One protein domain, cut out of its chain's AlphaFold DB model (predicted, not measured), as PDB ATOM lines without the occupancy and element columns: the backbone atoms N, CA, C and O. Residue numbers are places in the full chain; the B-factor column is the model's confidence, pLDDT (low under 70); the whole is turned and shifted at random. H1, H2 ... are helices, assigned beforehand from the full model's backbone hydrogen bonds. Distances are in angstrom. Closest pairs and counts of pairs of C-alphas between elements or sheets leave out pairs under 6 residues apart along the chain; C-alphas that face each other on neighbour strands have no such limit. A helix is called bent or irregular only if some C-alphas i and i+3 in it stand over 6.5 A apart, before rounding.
ATOM      1  N   VAL A  12     206.989 197.496 147.707       37.66
ATOM      2  CA  VAL A  12     206.626 198.350 148.863       37.66
ATOM      3  C   VAL A  12     205.783 199.567 148.430       37.66
ATOM      4  O   VAL A  12     204.977 200.079 149.205       37.66
ATOM      5  N   ILE A  13     205.864 199.952 147.147       41.38
ATOM      6  CA  ILE A  13     204.996 200.948 146.486       41.38
ATOM      7  C   ILE A  13     203.646 200.330 146.083       41.38
ATOM      8  O   ILE A  13     202.919 200.938 145.312       41.38
ATOM      9  N   TRP A  14     203.257 199.147 146.572       41.31
ATOM     10  CA  TRP A  14     201.927 198.590 146.287       41.31
ATOM     11  C   TRP A  14     201.041 198.445 147.523       41.31
ATOM     12  O   TRP A  14     199.858 198.722 147.428       41.31
ATOM     13  N   PHE A  15     201.572 198.141 148.709       43.16
ATOM     14  CA  PHE A  15     200.727 197.997 149.906       43.16
ATOM     15  C   PHE A  15     200.488 199.306 150.657       43.16
ATOM     16  O   PHE A  15     199.342 199.675 150.938       43.16
ATOM     17  N   GLY A  16     201.579 200.031 150.945       46.72
ATOM     18  CA  GLY A  16     201.522 201.379 151.503       46.72
ATOM     19  C   GLY A  16     200.691 202.254 150.582       46.72
ATOM     20  O   GLY A  16     199.657 202.769 150.993       46.72
ATOM     21  N   THR A  17     201.004 202.245 149.287       50.59
ATOM     22  CA  THR A  17     200.207 202.955 148.290       50.59
ATOM     23  C   THR A  17     198.805 202.405 148.096       50.59
ATOM     24  O   THR A  17     197.972 203.246 147.870       50.59
ATOM     25  N   GLN A  18     198.448 201.118 148.160       48.44
ATOM     26  CA  GLN A  18     197.040 200.724 147.948       48.44
ATOM     27  C   GLN A  18     196.165 201.020 149.159       48.44
ATOM     28  O   GLN A  18     195.035 201.463 148.983       48.44
ATOM     29  N   THR A  19     196.691 200.900 150.376       50.28
ATOM     30  CA  THR A  19     195.981 201.311 151.600       50.28
ATOM     31  C   THR A  19     195.840 202.840 151.643       50.28
ATOM     32  O   THR A  19     194.763 203.383 151.901       50.28
ATOM     33  N   VAL A  20     196.912 203.557 151.287       50.81
ATOM     34  CA  VAL A  20     196.961 205.022 151.164       50.81
ATOM     35  C   VAL A  20     196.175 205.525 149.946       50.81
ATOM     36  O   VAL A  20     195.555 206.576 150.036       50.81
ATOM     37  N   GLN A  21     196.151 204.814 148.818       49.31
ATOM     38  CA  GLN A  21     195.435 205.172 147.584       49.31
ATOM     39  C   GLN A  21     193.956 204.830 147.690       49.31
ATOM     40  O   GLN A  21     193.153 205.607 147.187       49.31
ATOM     41  N   ALA A  22     193.574 203.742 148.362       48.88
ATOM     42  CA  ALA A  22     192.184 203.479 148.724       48.88
ATOM     43  C   ALA A  22     191.660 204.618 149.609       48.88
ATOM     44  O   ALA A  22     190.626 205.207 149.310       48.88
ATOM     45  N   ASN A  23     192.433 205.041 150.615       48.50
ATOM     46  CA  ASN A  23     192.076 206.201 151.433       48.50
ATOM     47  C   ASN A  23     192.081 207.517 150.616       48.50
ATOM     48  O   ASN A  23     191.145 208.306 150.713       48.50
ATOM     49  N   ARG A  24     193.064 207.720 149.721       46.84
ATOM     50  CA  ARG A  24     193.166 208.888 148.817       46.84
ATOM     51  C   ARG A  24     191.999 208.983 147.832       46.84
ATOM     52  O   ARG A  24     191.601 210.091 147.493       46.84
ATOM     53  N   ARG A  25     191.485 207.850 147.345       48.97
ATOM     54  CA  ARG A  25     190.352 207.787 146.409       48.97
ATOM     55  C   ARG A  25     189.005 207.946 147.109       48.97
ATOM     56  O   ARG A  25     188.073 208.413 146.467       48.97
ATOM     57  N   HIS A  26     188.902 207.587 148.390       50.88
ATOM     58  CA  HIS A  26     187.606 207.486 149.062       50.88
ATOM     59  C   HIS A  26     187.383 208.493 150.203       50.88
ATOM     60  O   HIS A  26     186.270 208.985 150.326       50.88
ATOM     61  N   CYS A  27     188.390 208.872 151.002       51.22
ATOM     62  CA  CYS A  27     188.167 209.604 152.265       51.22
ATOM     63  C   CYS A  27     188.981 210.919 152.414       51.22
ATOM     64  O   CYS A  27     189.111 211.450 153.524       51.22
ATOM     65  N   GLY A  28     189.507 211.463 151.305       55.78
ATOM     66  CA  GLY A  28     190.182 212.769 151.223       55.78
ATOM     67  C   GLY A  28     191.670 212.708 150.837       55.78
ATOM     68  O   GLY A  28     192.316 211.665 150.896       55.78
ATOM     69  N   CYS A  29     192.240 213.850 150.431       64.69
ATOM     70  CA  CYS A  29     193.647 213.932 150.024       64.69
ATOM     71  C   CYS A  29     194.587 213.790 151.234       64.69
ATOM     72  O   CYS A  29     194.679 214.692 152.068       64.69
ATOM     73  N   LEU A  30     195.321 212.677 151.312       70.75
ATOM     74  CA  LEU A  30     196.413 212.512 152.273       70.75
ATOM     75  C   LEU A  30     197.575 213.455 151.934       70.75
ATOM     76  O   LEU A  30     197.948 213.617 150.770       70.75
ATOM     77  N   LYS A  31     198.168 214.064 152.963       81.88
ATOM     78  CA  LYS A  31     199.358 214.915 152.818       81.88
ATOM     79  C   LYS A  31     200.591 214.054 152.525       81.88
ATOM     80  O   LYS A  31     200.683 212.924 152.993       81.88
ATOM     81  N   ALA A  32     201.590 214.598 151.831       79.31
ATOM     82  CA  ALA A  32     202.798 213.847 151.458       79.31
ATOM     83  C   ALA A  32     203.506 213.176 152.656       79.31
ATOM     84  O   ALA A  32     203.926 212.026 152.559       79.31
ATOM     85  N   TYR A  33     203.572 213.843 153.815       84.06
ATOM     86  CA  TYR A  33     204.178 213.260 155.020       84.06
ATOM     87  C   TYR A  33     203.365 212.094 155.606       84.06
ATOM     88  O   TYR A  33     203.935 211.212 156.239       84.06
ATOM     89  N   GLN A  34     202.042 212.081 155.410       83.25
ATOM     90  CA  GLN A  34     201.160 211.001 155.857       83.25
ATOM     91  C   GLN A  34     201.373 209.742 155.017       83.25
ATOM     92  O   GLN A  34     201.469 208.648 155.564       83.25
ATOM     93  N   ILE A  35     201.501 209.929 153.700       79.56
ATOM     94  CA  ILE A  35     201.848 208.873 152.743       79.56
ATOM     95  C   ILE A  35     203.196 208.261 153.129       79.56
ATOM     96  O   ILE A  35     203.267 207.074 153.427       79.56
ATOM     97  N   ALA A  36     204.232 209.097 153.251       83.94
ATOM     98  CA  ALA A  36     205.580 208.648 153.589       83.94
ATOM     99  C   ALA A  36     205.655 207.927 154.946       83.94
ATOM    100  O   ALA A  36     206.390 206.951 155.088       83.94
ATOM    101  N   ALA A  37     204.896 208.386 155.946       87.56
ATOM    102  CA  ALA A  37     204.830 207.719 157.241       87.56
ATOM    103  C   ALA A  37     204.205 206.323 157.127       87.56
ATOM    104  O   ALA A  37     204.765 205.371 157.663       87.56
ATOM    105  N   CYS A  38     203.085 206.181 156.412       83.56
ATOM    106  CA  CYS A  38     202.468 204.875 156.208       83.56
ATOM    107  C   CYS A  38     203.348 203.937 155.381       83.56
ATOM    108  O   CYS A  38     203.552 202.798 155.795       83.56
ATOM    109  N   ASP A  39     203.954 204.415 154.296       83.94
ATOM    110  CA  ASP A  39     204.887 203.617 153.493       83.94
ATOM    111  C   ASP A  39     206.071 203.121 154.337       83.94
ATOM    112  O   ASP A  39     206.490 201.970 154.231       83.94
ATOM    113  N   ALA A  40     206.584 203.963 155.241       86.81
ATOM    114  CA  ALA A  40     207.665 203.575 156.137       86.81
ATOM    115  C   ALA A  40     207.249 202.497 157.151       86.81
ATOM    116  O   ALA A  40     208.081 201.663 157.503       86.81
ATOM    117  N   VAL A  41     205.993 202.493 157.611       86.75
ATOM    118  CA  VAL A  41     205.466 201.467 158.529       86.75
ATOM    119  C   VAL A  41     205.342 200.107 157.844       86.75
ATOM    120  O   VAL A  41     205.582 199.101 158.490       86.75
ATOM    121  N   PHE A  42     205.051 200.053 156.545       79.94
ATOM    122  CA  PHE A  42     204.997 198.795 155.785       79.94
ATOM    123  C   PHE A  42     206.317 198.437 155.089       79.94
ATOM    124  O   PHE A  42     206.358 197.545 154.244       79.94
ATOM    125  N   SER A  43     207.406 199.135 155.412       75.50
ATOM    126  CA  SER A  43     208.713 198.846 154.822       75.50
ATOM    127  C   SER A  43     209.370 197.626 155.486       75.50
ATOM    128  O   SER A  43     209.180 197.424 156.686       75.50
ATOM    129  N   PRO A  44     210.237 196.876 154.777       69.31
ATOM    130  CA  PRO A  44     211.046 195.812 155.387       69.31
ATOM    131  C   PRO A  44     211.803 196.299 156.629       69.31
ATOM    132  O   PRO A  44     211.880 195.627 157.651       69.31
ATOM    133  N   ARG A  45     212.252 197.558 156.595       73.56
ATOM    134  CA  ARG A  45     212.942 198.214 157.706       73.56
ATOM    135  C   ARG A  45     212.101 198.340 158.981       73.56
ATOM    136  O   ARG A  45     212.669 198.433 160.067       73.56
ATOM    137  N   ALA A  46     210.775 198.375 158.870       75.88
ATOM    138  CA  ALA A  46     209.874 198.356 160.020       75.88
ATOM    139  C   ALA A  46     209.750 196.961 160.657       75.88
ATOM    140  O   ALA A  46     209.356 196.871 161.818       75.88
ATOM    141  N   MET A  47     210.102 195.904 159.918       73.38
ATOM    142  CA  MET A  47     210.098 194.506 160.362       73.38
ATOM    143  C   MET A  47     211.510 193.977 160.691       73.38
ATOM    144  O   MET A  47     211.643 192.943 161.328       73.38
ATOM    145  N   GLU A  48     212.580 194.710 160.366       72.62
ATOM    146  CA  GLU A  48     213.961 194.338 160.742       72.62
ATOM    147  C   GLU A  48     214.185 194.228 162.260       72.62
ATOM    148  O   GLU A  48     215.075 193.513 162.713       72.62
ATOM    149  N   VAL A  49     213.449 195.006 163.058       74.81
ATOM    150  CA  VAL A  49     213.665 195.109 164.505       74.81
ATOM    151  C   VAL A  49     212.347 195.134 165.263       74.81
ATOM    152  O   VAL A  49     211.409 195.849 164.910       74.81
ATOM    153  N   THR A  50     212.293 194.408 166.377       81.69
ATOM    154  CA  THR A  50     211.168 194.499 167.304       81.69
ATOM    155  C   THR A  50     211.194 195.840 168.036       81.69
ATOM    156  O   THR A  50     212.001 196.061 168.936       81.69
ATOM    157  N   CYS A  51     210.266 196.726 167.680       87.88
ATOM    158  CA  CYS A  51     210.091 198.022 168.342       87.88
ATOM    159  C   CYS A  51     208.860 198.093 169.250       87.88
ATOM    160  O   CYS A  51     208.572 199.153 169.796       87.88
ATOM    161  N   CYS A  52     208.137 196.986 169.394       89.25
ATOM    162  CA  CYS A  52     206.982 196.825 170.264       89.25
ATOM    163  C   CYS A  52     207.030 195.403 170.829       89.25
ATOM    164  O   CYS A  52     207.005 194.461 170.036       89.25
ATOM    165  N   HIS A  53     207.140 195.241 172.154       88.44
ATOM    166  CA  HIS A  53     207.359 193.920 172.768       88.44
ATOM    167  C   HIS A  53     206.313 192.884 172.333       88.44
ATOM    168  O   HIS A  53     206.707 191.839 171.816       88.44
ATOM    169  N   PRO A  54     205.004 193.196 172.368       86.44
ATOM    170  CA  PRO A  54     203.975 192.242 171.955       86.44
ATOM    171  C   PRO A  54     204.014 191.845 170.473       86.44
ATOM    172  O   PRO A  54     203.398 190.862 170.078       86.44
ATOM    173  N   MET A  55     204.723 192.605 169.631       86.75
ATOM    174  CA  MET A  55     204.916 192.274 168.215       86.75
ATOM    175  C   MET A  55     206.147 191.399 167.974       86.75
ATOM    176  O   MET A  55     206.372 190.997 166.835       86.75
ATOM    177  N   LYS A  56     206.960 191.112 169.003       86.12
ATOM    178  CA  LYS A  56     208.234 190.399 168.854       86.12
ATOM    179  C   LYS A  56     208.059 189.082 168.113       86.12
ATOM    180  O   LYS A  56     208.665 188.895 167.067       86.12
ATOM    181  N   THR A  57     207.180 188.222 168.618       85.12
ATOM    182  CA  THR A  57     206.944 186.892 168.052       85.12
ATOM    183  C   THR A  57     206.496 186.970 166.595       85.12
ATOM    184  O   THR A  57     206.981 186.197 165.774       85.12
ATOM    185  N   PHE A  58     205.624 187.927 166.263       86.88
ATOM    186  CA  PHE A  58     205.165 188.168 164.891       86.88
ATOM    187  C   PHE A  58     206.323 188.542 163.957       86.88
ATOM    188  O   PHE A  58     206.474 187.975 162.876       86.88
ATOM    189  N   VAL A  59     207.152 189.492 164.394       86.75
ATOM    190  CA  VAL A  59     208.290 190.002 163.623       86.75
ATOM    191  C   VAL A  59     209.371 188.932 163.454       86.75
ATOM    192  O   VAL A  59     209.820 188.692 162.338       86.75
ATOM    193  N   ASP A  60     209.746 188.247 164.535       89.38
ATOM    194  CA  ASP A  60     210.753 187.184 164.507       89.38
ATOM    195  C   ASP A  60     210.343 186.038 163.574       89.38
ATOM    196  O   ASP A  60     211.165 185.540 162.812       89.38
ATOM    197  N   THR A  61     209.068 185.637 163.609       90.06
ATOM    198  CA  THR A  61     208.555 184.532 162.782       90.06
ATOM    199  C   THR A  61     208.615 184.885 161.298       90.06
ATOM    200  O   THR A  61     209.032 184.062 160.484       90.06
ATOM    201  N   ASN A  62     208.250 186.121 160.944       88.31
ATOM    202  CA  ASN A  62     208.358 186.608 159.572       88.31
ATOM    203  C   ASN A  62     209.821 186.688 159.109       88.31
ATOM    204  O   ASN A  62     210.131 186.212 158.021       88.31
ATOM    205  N   ASN A  63     210.729 187.198 159.947       88.12
ATOM    206  CA  ASN A  63     212.161 187.246 159.632       88.12
ATOM    207  C   ASN A  63     212.760 185.847 159.451       88.12
ATOM    208  O   ASN A  63     213.487 185.615 158.491       88.12
ATOM    209  N   GLN A  64     212.385 184.886 160.298       92.19
ATOM    210  CA  GLN A  64     212.798 183.495 160.132       92.19
ATOM    211  C   GLN A  64     212.327 182.916 158.788       92.19
ATOM    212  O   GLN A  64     213.070 182.185 158.142       92.19
ATOM    213  N   CYS A  65     211.104 183.225 158.354       92.38
ATOM    214  CA  CYS A  65     210.586 182.764 157.065       92.38
ATOM    215  C   CYS A  65     211.258 183.434 155.862       92.38
ATOM    216  O   CYS A  65     211.421 182.787 154.831       92.38
ATOM    217  N   LEU A  66     211.642 184.706 155.985       89.56
ATOM    218  CA  LEU A  66     212.460 185.397 154.987       89.56
ATOM    219  C   LEU A  66     213.824 184.703 154.838       89.56
ATOM    220  O   LEU A  66     214.221 184.362 153.725       89.56
ATOM    221  N   ASP A  67     214.479 184.395 155.963       91.50
ATOM    222  CA  ASP A  67     215.763 183.688 155.987       91.50
ATOM    223  C   ASP A  67     215.656 182.256 155.424       91.50
ATOM    224  O   ASP A  67     216.482 181.847 154.610       91.50
ATOM    225  N   GLU A  68     214.631 181.487 155.817       94.94
ATOM    226  CA  GLU A  68     214.412 180.104 155.350       94.94
ATOM    227  C   GLU A  68     214.137 180.012 153.842       94.94
ATOM    228  O   GLU A  68     214.448 178.994 153.221       94.94
ATOM    229  N   LEU A  69     213.557 181.059 153.254       93.56
ATOM    230  CA  LEU A  69     213.227 181.125 151.829       93.56
ATOM    231  C   LEU A  69     214.286 181.862 150.994       93.56
ATOM    232  O   LEU A  69     214.078 182.021 149.792       93.56
ATOM    233  N   ASP A  70     215.388 182.303 151.615       92.62
ATOM    234  CA  ASP A  70     216.440 183.137 151.007       92.62
ATOM    235  C   ASP A  70     215.856 184.301 150.189       92.62
ATOM    236  O   ASP A  70     216.202 184.545 149.032       92.62
ATOM    237  N   THR A  71     214.898 185.006 150.793       84.62
ATOM    238  CA  THR A  71     214.220 186.139 150.172       84.62
ATOM    239  C   THR A  71     214.109 187.293 151.147       84.62
ATOM    240  O   THR A  71     213.939 187.125 152.349       84.62
ATOM    241  N   ASP A  72     214.190 188.496 150.611       78.31
ATOM    242  CA  ASP A  72     213.962 189.740 151.325       78.31
ATOM    243  C   ASP A  72     212.583 190.342 150.970       78.31
ATOM    244  O   ASP A  72     212.179 191.375 151.515       78.31
ATOM    245  N   GLU A  73     211.821 189.672 150.097       80.69
ATOM    246  CA  GLU A  73     210.496 190.087 149.656       80.69
ATOM    247  C   GLU A  73     209.382 189.455 150.496       80.69
ATOM    248  O   GLU A  73     209.300 188.241 150.684       80.69
ATOM    249  N   PHE A  74     208.434 190.284 150.931       81.19
ATOM    250  CA  PHE A  74     207.223 189.801 151.582       81.19
ATOM    251  C   PHE A  74     206.247 189.224 150.541       81.19
ATOM    252  O   PHE A  74     205.442 189.946 149.946       81.19
ATOM    253  N   THR A  75     206.347 187.916 150.299       87.81
ATOM    254  CA  THR A  75     205.567 187.172 149.296       87.81
ATOM    255  C   THR A  75     204.528 186.245 149.930       87.81
ATOM    256  O   THR A  75     204.576 185.942 151.123       87.81
ATOM    257  N   CYS A  76     203.621 185.696 149.113       90.69
ATOM    258  CA  CYS A  76     202.693 184.653 149.557       90.69
ATOM    259  C   CYS A  76     203.412 183.427 150.158       90.69
ATOM    260  O   CYS A  76     202.885 182.800 151.076       90.69
ATOM    261  N   ALA A  77     204.612 183.085 149.670       94.19
ATOM    262  CA  ALA A  77     205.405 181.980 150.212       94.19
ATOM    263  C   ALA A  77     205.875 182.274 151.646       94.19
ATOM    264  O   ALA A  77     205.710 181.428 152.525       94.19
ATOM    265  N   VAL A  78     206.357 183.495 151.901       91.25
ATOM    266  CA  VAL A  78     206.726 183.959 153.249       91.25
ATOM    267  C   VAL A  78     205.507 183.948 154.166       91.25
ATOM    268  O   VAL A  78     205.572 183.398 155.264       91.25
ATOM    269  N   SER A  79     204.361 184.453 153.698       92.25
ATOM    270  CA  SER A  79     203.129 184.438 154.494       92.25
ATOM    271  C   SER A  79     202.645 183.021 154.808       92.25
ATOM    272  O   SER A  79     202.225 182.762 155.930       92.25
ATOM    273  N   LYS A  80     202.732 182.080 153.856       95.38
ATOM    274  CA  LYS A  80     202.424 180.656 154.088       95.38
ATOM    275  C   LYS A  80     203.372 180.019 155.103       95.38
ATOM    276  O   LYS A  80     202.932 179.218 155.925       95.38
ATOM    277  N   CYS A  81     204.657 180.364 155.053       95.12
ATOM    278  CA  CYS A  81     205.627 179.917 156.044       95.12
ATOM    279  C   CYS A  81     205.251 180.425 157.447       95.12
ATOM    280  O   CYS A  81     205.164 179.627 158.383       95.12
ATOM    281  N   ALA A  82     204.953 181.721 157.589       93.25
ATOM    282  CA  ALA A  82     204.638 182.332 158.880       93.25
ATOM    283  C   ALA A  82     203.346 181.757 159.486       93.25
ATOM    284  O   ALA A  82     203.347 181.279 160.625       93.25
ATOM    285  N   THR A  83     202.264 181.691 158.706       94.56
ATOM    286  CA  THR A  83     200.989 181.109 159.160       94.56
ATOM    287  C   THR A  83     201.112 179.612 159.454       94.56
ATOM    288  O   THR A  83     200.458 179.102 160.369       94.56
ATOM    289  N   GLY A  84     201.992 178.909 158.733       94.56
ATOM    290  CA  GLY A  84     202.355 177.518 158.992       94.56
ATOM    291  C   GLY A  84     203.049 177.321 160.342       94.56
ATOM    292  O   GLY A  84     202.654 176.431 161.096       94.56
ATOM    293  N   LYS A  85     204.015 178.179 160.702       93.56
ATOM    294  CA  LYS A  85     204.721 178.118 162.001       93.56
ATOM    295  C   LYS A  85     203.781 178.303 163.196       93.56
ATOM    296  O   LYS A  85     203.996 177.689 164.238       93.56
ATOM    297  N   TYR A  86     202.705 179.072 163.037       90.31
ATOM    298  CA  TYR A  86     201.663 179.211 164.061       90.31
ATOM    299  C   TYR A  86     200.594 178.112 164.045       90.31
ATOM    300  O   TYR A  86     199.698 178.127 164.891       90.31
ATOM    301  N   ASN A  87     200.646 177.173 163.093       93.50
ATOM    302  CA  ASN A  87     199.585 176.193 162.852       93.50
ATOM    303  C   ASN A  87     198.212 176.868 162.635       93.50
ATOM    304  O   ASN A  87     197.184 176.416 163.140       93.50
ATOM    305  N   PHE A  88     198.186 177.973 161.885       94.38
ATOM    306  CA  PHE A  88     196.951 178.684 161.540       94.38
ATOM    307  C   PHE A  88     196.185 178.046 160.386       94.38
ATOM    308  O   PHE A  88     195.071 178.480 160.108       94.38
ATOM    309  N   THR A  89     196.741 177.044 159.705       90.69
ATOM    310  CA  THR A  89     196.152 176.516 158.473       90.69
ATOM    311  C   THR A  89     195.527 175.131 158.643       90.69
ATOM    312  O   THR A  89     195.932 174.312 159.474       90.69
ATOM    313  N   THR A  90     194.517 174.856 157.820       89.88
ATOM    314  CA  THR A  90     193.946 173.525 157.587       89.88
ATOM    315  C   THR A  90     193.744 173.372 156.080       89.88
ATOM    316  O   THR A  90     193.022 174.165 155.478       89.88
ATOM    317  N   ARG A  91     194.370 172.357 155.462       84.00
ATOM    318  CA  ARG A  91     194.363 172.162 153.993       84.00
ATOM    319  C   ARG A  91     194.751 173.450 153.246       84.00
ATOM    320  O   ARG A  91     193.995 173.924 152.404       84.00
ATOM    321  N   ASP A  92     195.868 174.056 153.651       78.81
ATOM    322  CA  ASP A  92     196.453 175.289 153.091       78.81
ATOM    323  C   ASP A  92     195.622 176.581 153.202       78.81
ATOM    324  O   ASP A  92     196.076 177.645 152.777       78.81
ATOM    325  N   ASN A  93     194.450 176.521 153.841       88.00
ATOM    326  CA  ASN A  93     193.584 177.671 154.089       88.00
ATOM    327  C   ASN A  93     193.685 178.135 155.542       88.00
ATOM    328  O   ASN A  93     193.886 177.315 156.439       88.00
ATOM    329  N   ILE A  94     193.491 179.434 155.782       94.56
ATOM    330  CA  ILE A  94     193.435 180.004 157.134       94.56
ATOM    331  C   ILE A  94     192.242 179.419 157.899       94.56
ATOM    332  O   ILE A  94     191.082 179.577 157.517       94.56
ATOM    333  N   ASP A  95     192.531 178.770 159.021       95.69
ATOM    334  CA  ASP A  95     191.560 178.199 159.943       95.69
ATOM    335  C   ASP A  95     191.345 179.160 161.118       95.69
ATOM    336  O   ASP A  95     192.067 179.151 162.118       95.69
ATOM    337  N   LEU A  96     190.311 180.001 161.009       94.56
ATOM    338  CA  LEU A  96     190.003 181.012 162.024       94.56
ATOM    339  C   LEU A  96     189.713 180.416 163.414       94.56
ATOM    340  O   LEU A  96     189.880 181.112 164.418       94.56
ATOM    341  N   LYS A  97     189.315 179.136 163.517       94.88
ATOM    342  CA  LYS A  97     189.137 178.476 164.822       94.88
ATOM    343  C   LYS A  97     190.491 178.191 165.466       94.88
ATOM    344  O   LYS A  97     190.663 178.501 166.647       94.88
ATOM    345  N   LYS A  98     191.453 177.666 164.699       95.75
ATOM    346  CA  LYS A  98     192.834 177.475 165.174       95.75
ATOM    347  C   LYS A  98     193.489 178.803 165.527       95.75
ATOM    348  O   LYS A  98     194.021 178.935 166.625       95.75
ATOM    349  N   VAL A  99     193.364 179.802 164.651       95.50
ATOM    350  CA  VAL A  99     193.838 181.170 164.903       95.50
ATOM    351  C   VAL A  99     193.303 181.689 166.237       95.50
ATOM    352  O   VAL A  99     194.076 182.137 167.080       95.50
ATOM    353  N   LYS A 100     191.985 181.596 166.469       94.81
ATOM    354  CA  LYS A 100     191.363 182.041 167.724       94.81
ATOM    355  C   LYS A 100     191.978 181.370 168.944       94.81
ATOM    356  O   LYS A 100     192.216 182.050 169.938       94.81
ATOM    357  N   HIS A 101     192.192 180.059 168.867       95.38
ATOM    358  CA  HIS A 101     192.748 179.278 169.962       95.38
ATOM    359  C   HIS A 101     194.199 179.675 170.254       95.38
ATOM    360  O   HIS A 101     194.523 180.005 171.389       95.38
ATOM    361  N   VAL A 102     195.047 179.745 169.227       93.75
ATOM    362  CA  VAL A 102     196.458 180.125 169.382       93.75
ATOM    363  C   VAL A 102     196.597 181.560 169.895       93.75
ATOM    364  O   VAL A 102     197.343 181.791 170.841       93.75
ATOM    365  N   LEU A 103     195.843 182.518 169.346       93.25
ATOM    366  CA  LEU A 103     195.860 183.903 169.831       93.25
ATOM    367  C   LEU A 103     195.373 184.022 171.280       93.25
ATOM    368  O   LEU A 103     195.863 184.873 172.016       93.25
ATOM    369  N   GLN A 104     194.410 183.192 171.694       93.56
ATOM    370  CA  GLN A 104     193.980 183.150 173.089       93.56
ATOM    371  C   GLN A 104     195.099 182.621 173.987       93.56
ATOM    372  O   GLN A 104     195.433 183.285 174.958       93.56
ATOM    373  N   ASN A 105     195.747 181.517 173.608       92.50
ATOM    374  CA  ASN A 105     196.866 180.954 174.367       92.50
ATOM    375  C   ASN A 105     198.035 181.950 174.497       92.50
ATOM    376  O   ASN A 105     198.643 182.043 175.561       92.50
ATOM    377  N   ILE A 106     198.326 182.719 173.438       89.69
ATOM    378  CA  ILE A 106     199.321 183.803 173.473       89.69
ATOM    379  C   ILE A 106     198.894 184.887 174.471       89.69
ATOM    380  O   ILE A 106     199.687 185.254 175.329       89.69
ATOM    381  N   SER A 107     197.638 185.344 174.411       91.81
ATOM    382  CA  SER A 107     197.096 186.354 175.335       91.81
ATOM    383  C   SER A 107     197.085 185.903 176.794       91.81
ATOM    384  O   SER A 107     197.269 186.731 177.682       91.81
ATOM    385  N   ASP A 108     196.840 184.616 177.039       93.62
ATOM    386  CA  ASP A 108     196.801 184.033 178.380       93.62
ATOM    387  C   ASP A 108     198.219 183.864 178.952       93.62
ATOM    388  O   ASP A 108     198.422 184.019 180.155       93.62
ATOM    389  N   SER A 109     199.202 183.582 178.089       92.56
ATOM    390  CA  SER A 109     200.611 183.404 178.474       92.56
ATOM    391  C   SER A 109     201.362 184.731 178.615       92.56
ATOM    392  O   SER A 109     202.239 184.857 179.466       92.56
ATOM    393  N   ASP A 110     201.018 185.720 177.790       90.81
ATOM    394  CA  ASP A 110     201.573 187.070 177.813       90.81
ATOM    395  C   ASP A 110     200.439 188.108 177.739       90.81
ATOM    396  O   ASP A 110     199.997 188.492 176.645       90.81
ATOM    397  N   PRO A 111     199.971 188.612 178.897       91.62
ATOM    398  CA  PRO A 111     198.907 189.605 178.953       91.62
ATOM    399  C   PRO A 111     199.210 190.907 178.198       91.62
ATOM    400  O   PRO A 111     198.260 191.592 177.802       91.62
ATOM    401  N   GLU A 112     200.482 191.252 177.946       90.88
ATOM    402  CA  GLU A 112     200.863 192.444 177.170       90.88
ATOM    403  C   GLU A 112     200.394 192.341 175.706       90.88
ATOM    404  O   GLU A 112     200.154 193.354 175.046       90.88
ATOM    405  N   THR A 113     200.165 191.122 175.207       91.25
ATOM    406  CA  THR A 113     199.627 190.867 173.859       91.25
ATOM    407  C   THR A 113     198.113 191.036 173.752       91.25
ATOM    408  O   THR A 113     197.589 191.163 172.642       91.25
ATOM    409  N   THR A 114     197.393 191.124 174.876       94.25
ATOM    410  CA  THR A 114     195.921 191.218 174.900       94.25
ATOM    411  C   THR A 114     195.361 192.327 173.997       94.25
ATOM    412  O   THR A 114     194.399 192.066 173.267       94.25
ATOM    413  N   PRO A 115     195.904 193.563 173.987       94.81
ATOM    414  CA  PRO A 115     195.407 194.618 173.106       94.81
ATOM    415  C   PRO A 115     195.567 194.276 171.618       94.81
ATOM    416  O   PRO A 115     194.655 194.529 170.835       94.81
ATOM    417  N   LEU A 116     196.679 193.646 171.229       92.56
ATOM    418  CA  LEU A 116     196.933 193.232 169.846       92.56
ATOM    419  C   LEU A 116     195.971 192.117 169.441       92.56
ATOM    420  O   LEU A 116     195.341 192.191 168.391       92.56
ATOM    421  N   VAL A 117     195.792 191.119 170.309       93.75
ATOM    422  CA  VAL A 117     194.852 190.012 170.091       93.75
ATOM    423  C   VAL A 117     193.416 190.522 169.935       93.75
ATOM    424  O   VAL A 117     192.673 190.009 169.096       93.75
ATOM    425  N   LYS A 118     193.014 191.546 170.701       95.62
ATOM    426  CA  LYS A 118     191.704 192.199 170.546       95.62
ATOM    427  C   LYS A 118     191.556 192.861 169.177       95.62
ATOM    428  O   LYS A 118     190.534 192.646 168.529       95.62
ATOM    429  N   GLU A 119     192.565 193.599 168.718       94.81
ATOM    430  CA  GLU A 119     192.546 194.211 167.385       94.81
ATOM    431  C   GLU A 119     192.520 193.160 166.268       94.81
ATOM    432  O   GLU A 119     191.730 193.286 165.336       94.81
ATOM    433  N   ILE A 120     193.290 192.071 166.379       94.38
ATOM    434  CA  ILE A 120     193.274 190.989 165.379       94.38
ATOM    435  C   ILE A 120     191.885 190.347 165.313       94.38
ATOM    436  O   ILE A 120     191.328 190.165 164.230       94.38
ATOM    437  N   LYS A 121     191.280 190.042 166.468       94.31
ATOM    438  CA  LYS A 121     189.912 189.507 166.527       94.31
ATOM    439  C   LYS A 121     188.902 190.480 165.915       94.31
ATOM    440  O   LYS A 121     188.016 190.044 165.192       94.31
ATOM    441  N   LYS A 122     189.040 191.784 166.162       93.88
ATOM    442  CA  LYS A 122     188.146 192.810 165.606       93.88
ATOM    443  C   LYS A 122     188.274 192.933 164.083       93.88
ATOM    444  O   LYS A 122     187.263 193.028 163.390       93.88
ATOM    445  N   ASN A 123     189.497 192.957 163.563       92.06
ATOM    446  CA  ASN A 123     189.759 193.391 162.189       92.06
ATOM    447  C   ASN A 123     189.990 192.232 161.209       92.06
ATOM    448  O   ASN A 123     189.838 192.430 160.006       92.06
ATOM    449  N   CYS A 124     190.344 191.036 161.692       93.81
ATOM    450  CA  CYS A 124     190.711 189.903 160.835       93.81
ATOM    451  C   CYS A 124     189.689 188.770 160.827       93.81
ATOM    452  O   CYS A 124     189.664 187.991 159.878       93.81
ATOM    453  N   PHE A 125     188.840 188.651 161.848       93.88
ATOM    454  CA  PHE A 125     187.894 187.539 161.946       93.88
ATOM    455  C   PHE A 125     186.651 187.788 161.083       93.88
ATOM    456  O   PHE A 125     186.547 188.815 160.417       93.88
ATOM    457  N   ASP A 126     185.732 186.821 161.035       91.00
ATOM    458  CA  ASP A 126     184.522 186.869 160.201       91.00
ATOM    459  C   ASP A 126     184.836 187.150 158.722       91.00
ATOM    460  O   ASP A 126     184.138 187.899 158.038       91.00
ATOM    461  N   ASN A 127     185.941 186.571 158.240       89.44
ATOM    462  CA  ASN A 127     186.476 186.758 156.891       89.44
ATOM    463  C   ASN A 127     186.821 188.216 156.527       89.44
ATOM    464  O   ASN A 127     187.057 188.513 155.356       89.44
ATOM    465  N   ARG A 128     186.910 189.135 157.500       90.88
ATOM    466  CA  ARG A 128     187.307 190.535 157.261       90.88
ATOM    467  C   ARG A 128     188.720 190.642 156.697       90.88
ATOM    468  O   ARG A 128     188.959 191.494 155.847       90.88
ATOM    469  N   TYR A 129     189.621 189.732 157.078       91.31
ATOM    470  CA  TYR A 129     190.969 189.682 156.510       91.31
ATOM    471  C   TYR A 129     190.966 189.529 154.975       91.31
ATOM    472  O   TYR A 129     191.839 190.081 154.316       91.31
ATOM    473  N   LEU A 130     189.952 188.883 154.374       91.12
ATOM    474  CA  LEU A 130     189.849 188.727 152.914       91.12
ATOM    475  C   LEU A 130     189.673 190.058 152.165       91.12
ATOM    476  O   LEU A 130     189.911 190.113 150.955       91.12
ATOM    477  N   ARG A 131     189.252 191.116 152.874       87.62
ATOM    478  CA  ARG A 131     189.046 192.473 152.341       87.62
ATOM    479  C   ARG A 131     190.345 193.275 152.245       87.62
ATOM    480  O   ARG A 131     190.341 194.362 151.668       87.62
ATOM    481  N   TYR A 132     191.445 192.763 152.800       84.81
ATOM    482  CA  TYR A 132     192.747 193.407 152.693       84.81
ATOM    483  C   TYR A 132     193.293 193.266 151.275       84.81
ATOM    484  O   TYR A 132     193.230 192.195 150.667       84.81
ATOM    485  N   VAL A 133     193.815 194.370 150.745       79.88
ATOM    486  CA  VAL A 133     194.332 194.431 149.377       79.88
ATOM    487  C   VAL A 133     195.818 194.131 149.401       79.88
ATOM    488  O   VAL A 133     196.565 194.893 149.997       79.88
ATOM    489  N   THR A 134     196.227 193.041 148.759       80.62
ATOM    490  CA  THR A 134     197.598 192.522 148.743       80.62
ATOM    491  C   THR A 134     198.212 192.532 147.347       80.62
ATOM    492  O   THR A 134     197.496 192.629 146.353       80.62
ATOM    493  N   SER A 135     199.544 192.402 147.257       79.06
ATOM    494  CA  SER A 135     200.223 192.226 145.961       79.06
ATOM    495  C   SER A 135     199.838 190.918 145.272       79.06
ATOM    496  O   SER A 135     199.748 190.886 144.049       79.06
ATOM    497  N   ASP A 136     199.532 189.875 146.047       83.56
ATOM    498  CA  ASP A 136     198.873 188.666 145.561       83.56
ATOM    499  C   ASP A 136     197.426 188.603 146.088       83.56
ATOM    500  O   ASP A 136     197.209 188.194 147.238       83.56
ATOM    501  N   PRO A 137     196.418 189.008 145.289       81.88
ATOM    502  CA  PRO A 137     195.020 189.047 145.720       81.88
ATOM    503  C   PRO A 137     194.398 187.657 145.915       81.88
ATOM    504  O   PRO A 137     193.320 187.568 146.511       81.88
ATOM    505  N   CYS A 138     195.049 186.594 145.436       89.56
ATOM    506  CA  CYS A 138     194.602 185.209 145.575       89.56
ATOM    507  C   CYS A 138     195.217 184.516 146.802       89.56
ATOM    508  O   CYS A 138     194.843 183.389 147.121       89.56
ATOM    509  N   CYS A 139     196.155 185.167 147.497       90.75
ATOM    510  CA  CYS A 139     196.829 184.587 148.649       90.75
ATOM    511  C   CYS A 139     196.182 184.988 149.983       90.75
ATOM    512  O   CYS A 139     196.530 186.001 150.593       90.75
ATOM    513  N   ASP A 140     195.302 184.130 150.496       94.50
ATOM    514  CA  ASP A 140     194.625 184.342 151.783       94.50
ATOM    515  C   ASP A 140     195.591 184.419 152.975       94.50
ATOM    516  O   ASP A 140     195.377 185.207 153.894       94.50
ATOM    517  N   ASN A 141     196.700 183.670 152.938       93.50
ATOM    518  CA  ASN A 141     197.744 183.749 153.967       93.50
ATOM    519  C   ASN A 141     198.375 185.145 154.023       93.50
ATOM    520  O   ASN A 141     198.567 185.693 155.105       93.50
ATOM    521  N   MET A 142     198.637 185.747 152.860       90.88
ATOM    522  CA  MET A 142     199.191 187.096 152.774       90.88
ATOM    523  C   MET A 142     198.198 188.141 153.274       90.88
ATOM    524  O   MET A 142     198.564 189.035 154.033       90.88
ATOM    525  N   LYS A 143     196.921 188.003 152.905       91.31
ATOM    526  CA  LYS A 143     195.855 188.879 153.406       91.31
ATOM    527  C   LYS A 143     195.724 188.807 154.923       91.31
ATOM    528  O   LYS A 143     195.576 189.838 155.580       91.31
ATOM    529  N   TYR A 144     195.802 187.600 155.479       94.19
ATOM    530  CA  TYR A 144     195.737 187.390 156.918       94.19
ATOM    531  C   TYR A 144     196.943 188.001 157.641       94.19
ATOM    532  O   TYR A 144     196.745 188.750 158.594       94.19
ATOM    533  N   GLU A 145     198.170 187.754 157.171       91.38
ATOM    534  CA  GLU A 145     199.391 188.326 157.763       91.38
ATOM    535  C   GLU A 145     199.380 189.857 157.751       91.38
ATOM    536  O   GLU A 145     199.701 190.492 158.752       91.38
ATOM    537  N   VAL A 146     198.935 190.473 156.654       89.75
ATOM    538  CA  VAL A 146     198.780 191.932 156.595       89.75
ATOM    539  C   VAL A 146     197.750 192.400 157.610       89.75
ATOM    540  O   VAL A 146     198.000 193.362 158.338       89.75
ATOM    541  N   CYS A 147     196.591 191.743 157.668       92.25
ATOM    542  CA  CYS A 147     195.566 192.094 158.636       92.25
ATOM    543  C   CYS A 147     196.095 192.012 160.072       92.25
ATOM    544  O   CYS A 147     195.877 192.927 160.876       92.25
ATOM    545  N   ALA A 148     196.831 190.942 160.382       92.25
ATOM    546  CA  ALA A 148     197.471 190.748 161.670       92.25
ATOM    547  C   ALA A 148     198.493 191.857 161.945       92.25
ATOM    548  O   ALA A 148     198.442 192.463 163.010       92.25
ATOM    549  N   TYR A 149     199.343 192.205 160.977       90.31
ATOM    550  CA  TYR A 149     200.328 193.275 161.120       90.31
ATOM    551  C   TYR A 149     199.682 194.637 161.400       90.31
ATOM    552  O   TYR A 149     200.047 195.305 162.370       90.31
ATOM    553  N   VAL A 150     198.677 195.032 160.610       90.00
ATOM    554  CA  VAL A 150     197.921 196.279 160.826       90.00
ATOM    555  C   VAL A 150     197.287 196.286 162.213       90.00
ATOM    556  O   VAL A 150     197.422 197.259 162.955       90.00
ATOM    557  N   SER A 151     196.654 195.182 162.603       91.12
ATOM    558  CA  SER A 151     196.021 195.038 163.916       91.12
ATOM    559  C   SER A 151     197.030 195.113 165.064       91.12
ATOM    560  O   SER A 151     196.781 195.775 166.070       91.12
ATOM    561  N   CYS A 152     198.203 194.505 164.900       89.88
ATOM    562  CA  CYS A 152     199.304 194.579 165.851       89.88
ATOM    563  C   CYS A 152     199.812 196.017 166.026       89.88
ATOM    564  O   CYS A 152     200.030 196.460 167.153       89.88
ATOM    565  N   LEU A 153     199.941 196.779 164.937       89.69
ATOM    566  CA  LEU A 153     200.318 198.194 165.002       89.69
ATOM    567  C   LEU A 153     199.276 199.025 165.756       89.69
ATOM    568  O   LEU A 153     199.648 199.873 166.573       89.69
ATOM    569  N   MET A 154     197.986 198.776 165.511       90.12
ATOM    570  CA  MET A 154     196.888 199.448 166.212       90.12
ATOM    571  C   MET A 154     196.891 199.116 167.707       90.12
ATOM    572  O   MET A 154     196.854 200.035 168.531       90.12
ATOM    573  N   GLY A 155     197.031 197.830 168.041       90.38
ATOM    574  CA  GLY A 155     197.023 197.316 169.409       90.38
ATOM    575  C   GLY A 155     198.295 197.616 170.201       90.38
ATOM    576  O   GLY A 155     198.251 197.650 171.429       90.38
ATOM    577  N   CYS A 156     199.423 197.884 169.538       90.44
ATOM    578  CA  CYS A 156     200.656 198.249 170.221       90.44
ATOM    579  C   CYS A 156     200.494 199.575 170.983       90.44
ATOM    580  O   CYS A 156     200.334 200.650 170.385       90.44
ATOM    581  N   GLN A 157     200.558 199.493 172.315       87.94
ATOM    582  CA  GLN A 157     200.378 200.633 173.217       87.94
ATOM    583  C   GLN A 157     201.663 201.444 173.411       87.94
ATOM    584  O   GLN A 157     201.602 202.662 173.582       87.94
ATOM    585  N   LYS A 158     202.825 200.782 173.390       87.75
ATOM    586  CA  LYS A 158     204.128 201.407 173.628       87.75
ATOM    587  C   LYS A 158     205.145 200.912 172.613       87.75
ATOM    588  O   LYS A 158     205.430 199.722 172.536       87.75
ATOM    589  N   PHE A 159     205.725 201.856 171.881       89.12
ATOM    590  CA  PHE A 159     206.893 201.597 171.052       89.12
ATOM    591  C   PHE A 159     208.161 201.976 171.810       89.12
ATOM    592  O   PHE A 159     208.202 202.992 172.508       89.12
ATOM    593  N   TYR A 160     209.212 201.183 171.636       87.88
ATOM    594  CA  TYR A 160     210.531 201.527 172.140       87.88
ATOM    595  C   TYR A 160     211.023 202.825 171.492       87.88
ATOM    596  O   TYR A 160     210.921 203.036 170.284       87.88
ATOM    597  N   THR A 161     211.597 203.707 172.303       83.94
ATOM    598  CA  THR A 161     212.188 204.971 171.833       83.94
ATOM    599  C   THR A 161     213.665 204.825 171.475       83.94
ATOM    600  O   THR A 161     214.264 205.750 170.928       83.94
ATOM    601  N   HIS A 162     214.245 203.656 171.751       80.06
ATOM    602  CA  HIS A 162     215.621 203.291 171.450       80.06
ATOM    603  C   HIS A 162     215.649 201.870 170.866       80.06
ATOM    604  O   HIS A 162     214.872 201.033 171.321       80.06
ATOM    605  N   PRO A 163     216.510 201.581 169.872       85.25
ATOM    606  CA  PRO A 163     217.419 202.499 169.176       85.25
ATOM    607  C   PRO A 163     216.674 203.514 168.285       85.25
ATOM    608  O   PRO A 163     215.460 203.440 168.108       85.25
ATOM    609  N   HIS A 164     217.398 204.461 167.676       87.38
ATOM    610  CA  HIS A 164     216.830 205.524 166.823       87.38
ATOM    611  C   HIS A 164     215.881 205.013 165.716       87.38
ATOM    612  O   HIS A 164     214.946 205.714 165.329       87.38
ATOM    613  N   ARG A 165     216.070 203.774 165.241       86.62
ATOM    614  CA  ARG A 165     215.149 203.114 164.299       86.62
ATOM    615  C   ARG A 165     213.746 202.926 164.898       86.62
ATOM    616  O   ARG A 165     212.775 203.280 164.238       86.62
ATOM    617  N   CYS A 166     213.642 202.493 166.154       90.00
ATOM    618  CA  CYS A 166     212.360 202.340 166.842       90.00
ATOM    619  C   CYS A 166     211.688 203.676 167.145       90.00
ATOM    620  O   CYS A 166     210.482 203.801 166.954       90.00
ATOM    621  N   ARG A 167     212.464 204.722 167.467       90.56
ATOM    622  CA  ARG A 167     211.926 206.090 167.564       90.56
ATOM    623  C   ARG A 167     211.279 206.548 166.257       90.56
ATOM    624  O   ARG A 167     210.185 207.105 166.281       90.56
ATOM    625  N   ARG A 168     211.950 206.336 165.119       90.75
ATOM    626  CA  ARG A 168     211.406 206.697 163.800       90.75
ATOM    627  C   ARG A 168     210.150 205.899 163.473       90.75
ATOM    628  O   ARG A 168     209.172 206.492 163.031       90.75
ATOM    629  N   LEU A 169     210.159 204.591 163.735       90.44
ATOM    630  CA  LEU A 169     208.980 203.754 163.535       90.44
ATOM    631  C   LEU A 169     207.812 204.226 164.409       90.44
ATOM    632  O   LEU A 169     206.722 204.410 163.888       90.44
ATOM    633  N   ALA A 170     208.044 204.529 165.688       91.94
ATOM    634  CA  ALA A 170     207.019 205.047 166.593       91.94
ATOM    635  C   ALA A 170     206.364 206.338 166.068       91.94
ATOM    636  O   ALA A 170     205.141 206.467 166.098       91.94
ATOM    637  N   ILE A 171     207.163 207.277 165.543       93.06
ATOM    638  CA  ILE A 171     206.661 208.519 164.930       93.06
ATOM    639  C   ILE A 171     205.811 208.205 163.694       93.06
ATOM    640  O   ILE A 171     204.701 208.721 163.559       93.06
ATOM    641  N   ASN A 172     206.303 207.335 162.810       92.50
ATOM    642  CA  ASN A 172     205.585 206.964 161.592       92.50
ATOM    643  C   ASN A 172     204.273 206.236 161.903       92.50
ATOM    644  O   ASN A 172     203.245 206.544 161.303       92.50
ATOM    645  N   VAL A 173     204.273 205.338 162.893       91.62
ATOM    646  CA  VAL A 173     203.063 204.672 163.383       91.62
ATOM    647  C   VAL A 173     202.090 205.691 163.968       91.62
ATOM    648  O   VAL A 173     200.913 205.641 163.635       91.62
ATOM    649  N   ALA A 174     202.543 206.655 164.774       92.69
ATOM    650  CA  ALA A 174     201.664 207.691 165.322       92.69
ATOM    651  C   ALA A 174     200.984 208.533 164.225       92.69
ATOM    652  O   ALA A 174     199.802 208.854 164.337       92.69
ATOM    653  N   ILE A 175     201.703 208.844 163.141       91.88
ATOM    654  CA  ILE A 175     201.152 209.560 161.979       91.88
ATOM    655  C   ILE A 175     200.208 208.662 161.164       91.88
ATOM    656  O   ILE A 175     199.186 209.140 160.669       91.88
ATOM    657  N   CYS A 176     200.543 207.378 161.012       88.81
ATOM    658  CA  CYS A 176     199.794 206.449 160.171       88.81
ATOM    659  C   CYS A 176     198.554 205.859 160.866       88.81
ATOM    660  O   CYS A 176     197.561 205.590 160.196       88.81
ATOM    661  N   LYS A 177     198.542 205.717 162.199       90.50
ATOM    662  CA  LYS A 177     197.424 205.135 162.971       90.50
ATOM    663  C   LYS A 177     196.049 205.725 162.615       90.50
ATOM    664  O   LYS A 177     195.146 204.943 162.341       90.50
ATOM    665  N   PRO A 178     195.851 207.057 162.526       88.44
ATOM    666  CA  PRO A 178     194.561 207.625 162.114       88.44
ATOM    667  C   PRO A 178     194.136 207.252 160.684       88.44
ATOM    668  O   PRO A 178     192.950 207.214 160.372       88.44
ATOM    669  N   ILE A 179     195.098 206.999 159.795       86.19
ATOM    670  CA  ILE A 179     194.866 206.622 158.394       86.19
ATOM    671  C   ILE A 179     194.491 205.144 158.322       86.19
ATOM    672  O   ILE A 179     193.541 204.792 157.622       86.19
ATOM    673  N   LEU A 180     195.196 204.306 159.088       85.81
ATOM    674  CA  LEU A 180     194.859 202.898 159.273       85.81
ATOM    675  C   LEU A 180     193.479 202.750 159.902       85.81
ATOM    676  O   LEU A 180     192.699 201.956 159.403       85.81
ATOM    677  N   GLN A 181     193.129 203.556 160.909       88.31
ATOM    678  CA  GLN A 181     191.793 203.521 161.509       88.31
ATOM    679  C   GLN A 181     190.702 203.774 160.463       88.31
ATOM    680  O   GLN A 181     189.795 202.967 160.338       88.31
ATOM    681  N   LYS A 182     190.836 204.820 159.636       83.19
ATOM    682  CA  LYS A 182     189.886 205.077 158.539       83.19
ATOM    683  C   LYS A 182     189.791 203.912 157.553       83.19
ATOM    684  O   LYS A 182     188.710 203.599 157.067       83.19
ATOM    685  N   TYR A 183     190.925 203.289 157.233       81.50
ATOM    686  CA  TYR A 183     190.951 202.109 156.374       81.50
ATOM    687  C   TYR A 183     190.225 200.923 157.023       81.50
ATOM    688  O   TYR A 183     189.414 200.284 156.360       81.50
ATOM    689  N   LEU A 184     190.461 200.676 158.314       84.69
ATOM    690  CA  LEU A 184     189.784 199.651 159.106       84.69
ATOM    691  C   LEU A 184     188.271 199.885 159.156       84.69
ATOM    692  O   LEU A 184     187.502 198.962 158.905       84.69
ATOM    693  N   ASP A 185     187.836 201.120 159.401       84.31
ATOM    694  CA  ASP A 185     186.416 201.483 159.433       84.31
ATOM    695  C   ASP A 185     185.755 201.233 158.065       84.31
ATOM    696  O   ASP A 185     184.631 200.737 157.988       84.31
ATOM    697  N   TYR A 186     186.457 201.536 156.967       80.00
ATOM    698  CA  TYR A 186     185.995 201.250 155.606       80.00
ATOM    699  C   TYR A 186     185.867 199.744 155.347       80.00
ATOM    700  O   TYR A 186     184.792 199.272 154.969       80.00
ATOM    701  N   ILE A 187     186.928 198.963 155.583       78.06
ATOM    702  CA  ILE A 187     186.884 197.517 155.323       78.06
ATOM    703  C   ILE A 187     185.921 196.792 156.265       78.06
ATOM    704  O   ILE A 187     185.403 195.748 155.885       78.06
ATOM    705  N   ASN A 188     185.641 197.324 157.456       79.44
ATOM    706  CA  ASN A 188     184.666 196.759 158.389       79.44
ATOM    707  C   ASN A 188     183.220 197.165 158.054       79.44
ATOM    708  O   ASN A 188     182.290 196.600 158.624       79.44
ATOM    709  N   GLY A 189     183.009 198.078 157.098       75.44
ATOM    710  CA  GLY A 189     181.684 198.609 156.758       75.44
ATOM    711  C   GLY A 189     181.119 199.566 157.813       75.44
ATOM    712  O   GLY A 189     179.924 199.846 157.806       75.44
TER     713      GLY A 189
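This is residues 12 to 189 of the 196 residues of the protein "SFRICE_035191" of Spodoptera frugiperda (UniProt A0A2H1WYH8). One helix, H9, lies in the middle of a compact helical body, with H5, H7 and H8 packed round it and with H4 and H6 outside these. Toward one end of the longest axis a second group packs together, in which the strongly bent H10 has H2 on its first arm and H1 across its second arm. The printed part has 178 residues with ten named helices, H1 to H10 in chain order, and no named strand; the class is all helix. The whole is compact, with a radius of gyration of the C-alphas of 15.2 A, and spans 42 by 35 by 33 A.

H1, residues 12 to 26, begins at C-alpha 12 at (206.626, 198.350, 148.863) and is 21.1 A long; it is neither bent nor irregular, but only just, as C-alphas 13 and 16 are 6.1 A apart. H2 covers residues 32 to 41, and the four-residue H3 covers 44 to 47. H4, residues 53 to 68, is 23.3 A long and irregular, with C-alphas 54 and 57 7.3 A apart. H5 follows at residues 76 to 85. H6, residues 96 to 109, is 19.7 A long. H7, residues 111 to 124, is 19.9 A long and irregular, with C-alphas 112 and 115 7.1 A apart. H8 is residues 128 to 131. H9, residues 140 to 155, runs 22.0 A from C-alpha 140 at (194.625, 184.342, 151.783). H10, residues 164 to 187, was assigned as one helix by its hydrogen bonds but is bent, with C-alphas 175 and 178 6.9 A apart. Its arms are H10a, residues 164 to 175, and H10b, residues 178 to 187, ending at C-alpha 187 at (186.884, 197.517, 155.323).

H9 is the hub. It touches H7 with 22 pairs of C-alphas within 8 A, the closest those of Leu 116 and Gly 155 at 4.1 A, at a steep tilt of 50 degrees, opposite ways. With residues 141 to 145 alone it touches H5, closest at the C-alphas of Ser 79 and Met 142, 5.1 A; the steep tilt of 69 degrees is only just short of about perpendicular. With residues 140 to 147 alone it touches H8, closest at the C-alphas of Tyr 129 and Tyr 144, 5.3 A. H4 touches H5 with residues 61 to 66 alone, closest at the C-alphas of Cys 65 and Val 78, 5.6 A. H6 and H7 form a helical hairpin at a shallow tilt of 18 degrees, closest at the C-alphas of Ser 107 and Thr 114, 5.0 A. H2 touches H10a, closest at the C-alphas of Ala 37 and Asn 172, 4.5 A, at a steep tilt of 56 degrees. H1 touches H2, closest at the C-alphas of Gly 16 and Asp 39, 4.5 A. With residues 19 to 23 alone H1 touches H10b, about perpendicular at 74 degrees, closest at the C-alphas of Asn 23 and Tyr 183, 6.5 A. H3 is close to but not clearly touching H4, with the C-alphas of Met 47 and Val 59 5.8 A apart. H6 and H9 are apart. Helix packing is mostly crossed, with touching helices mostly at wide angles. Every O i to N i+4 pair is within hydrogen-bond range in H2, H5, H6, H9, H10a and H10b, against 9 of 11 in H1, 10 of 12 in H4 and 8 of 10 in H7; H3 and H8 are too short for such a pair.

The two C-alphas farthest apart, those of Lys 31 and Arg 91, are 43.1 A apart. The printed part has no cut, and no link is long. Mean pLDDT of the printed part is 84.3; residues 12 to 29 and residue 44 are under 70.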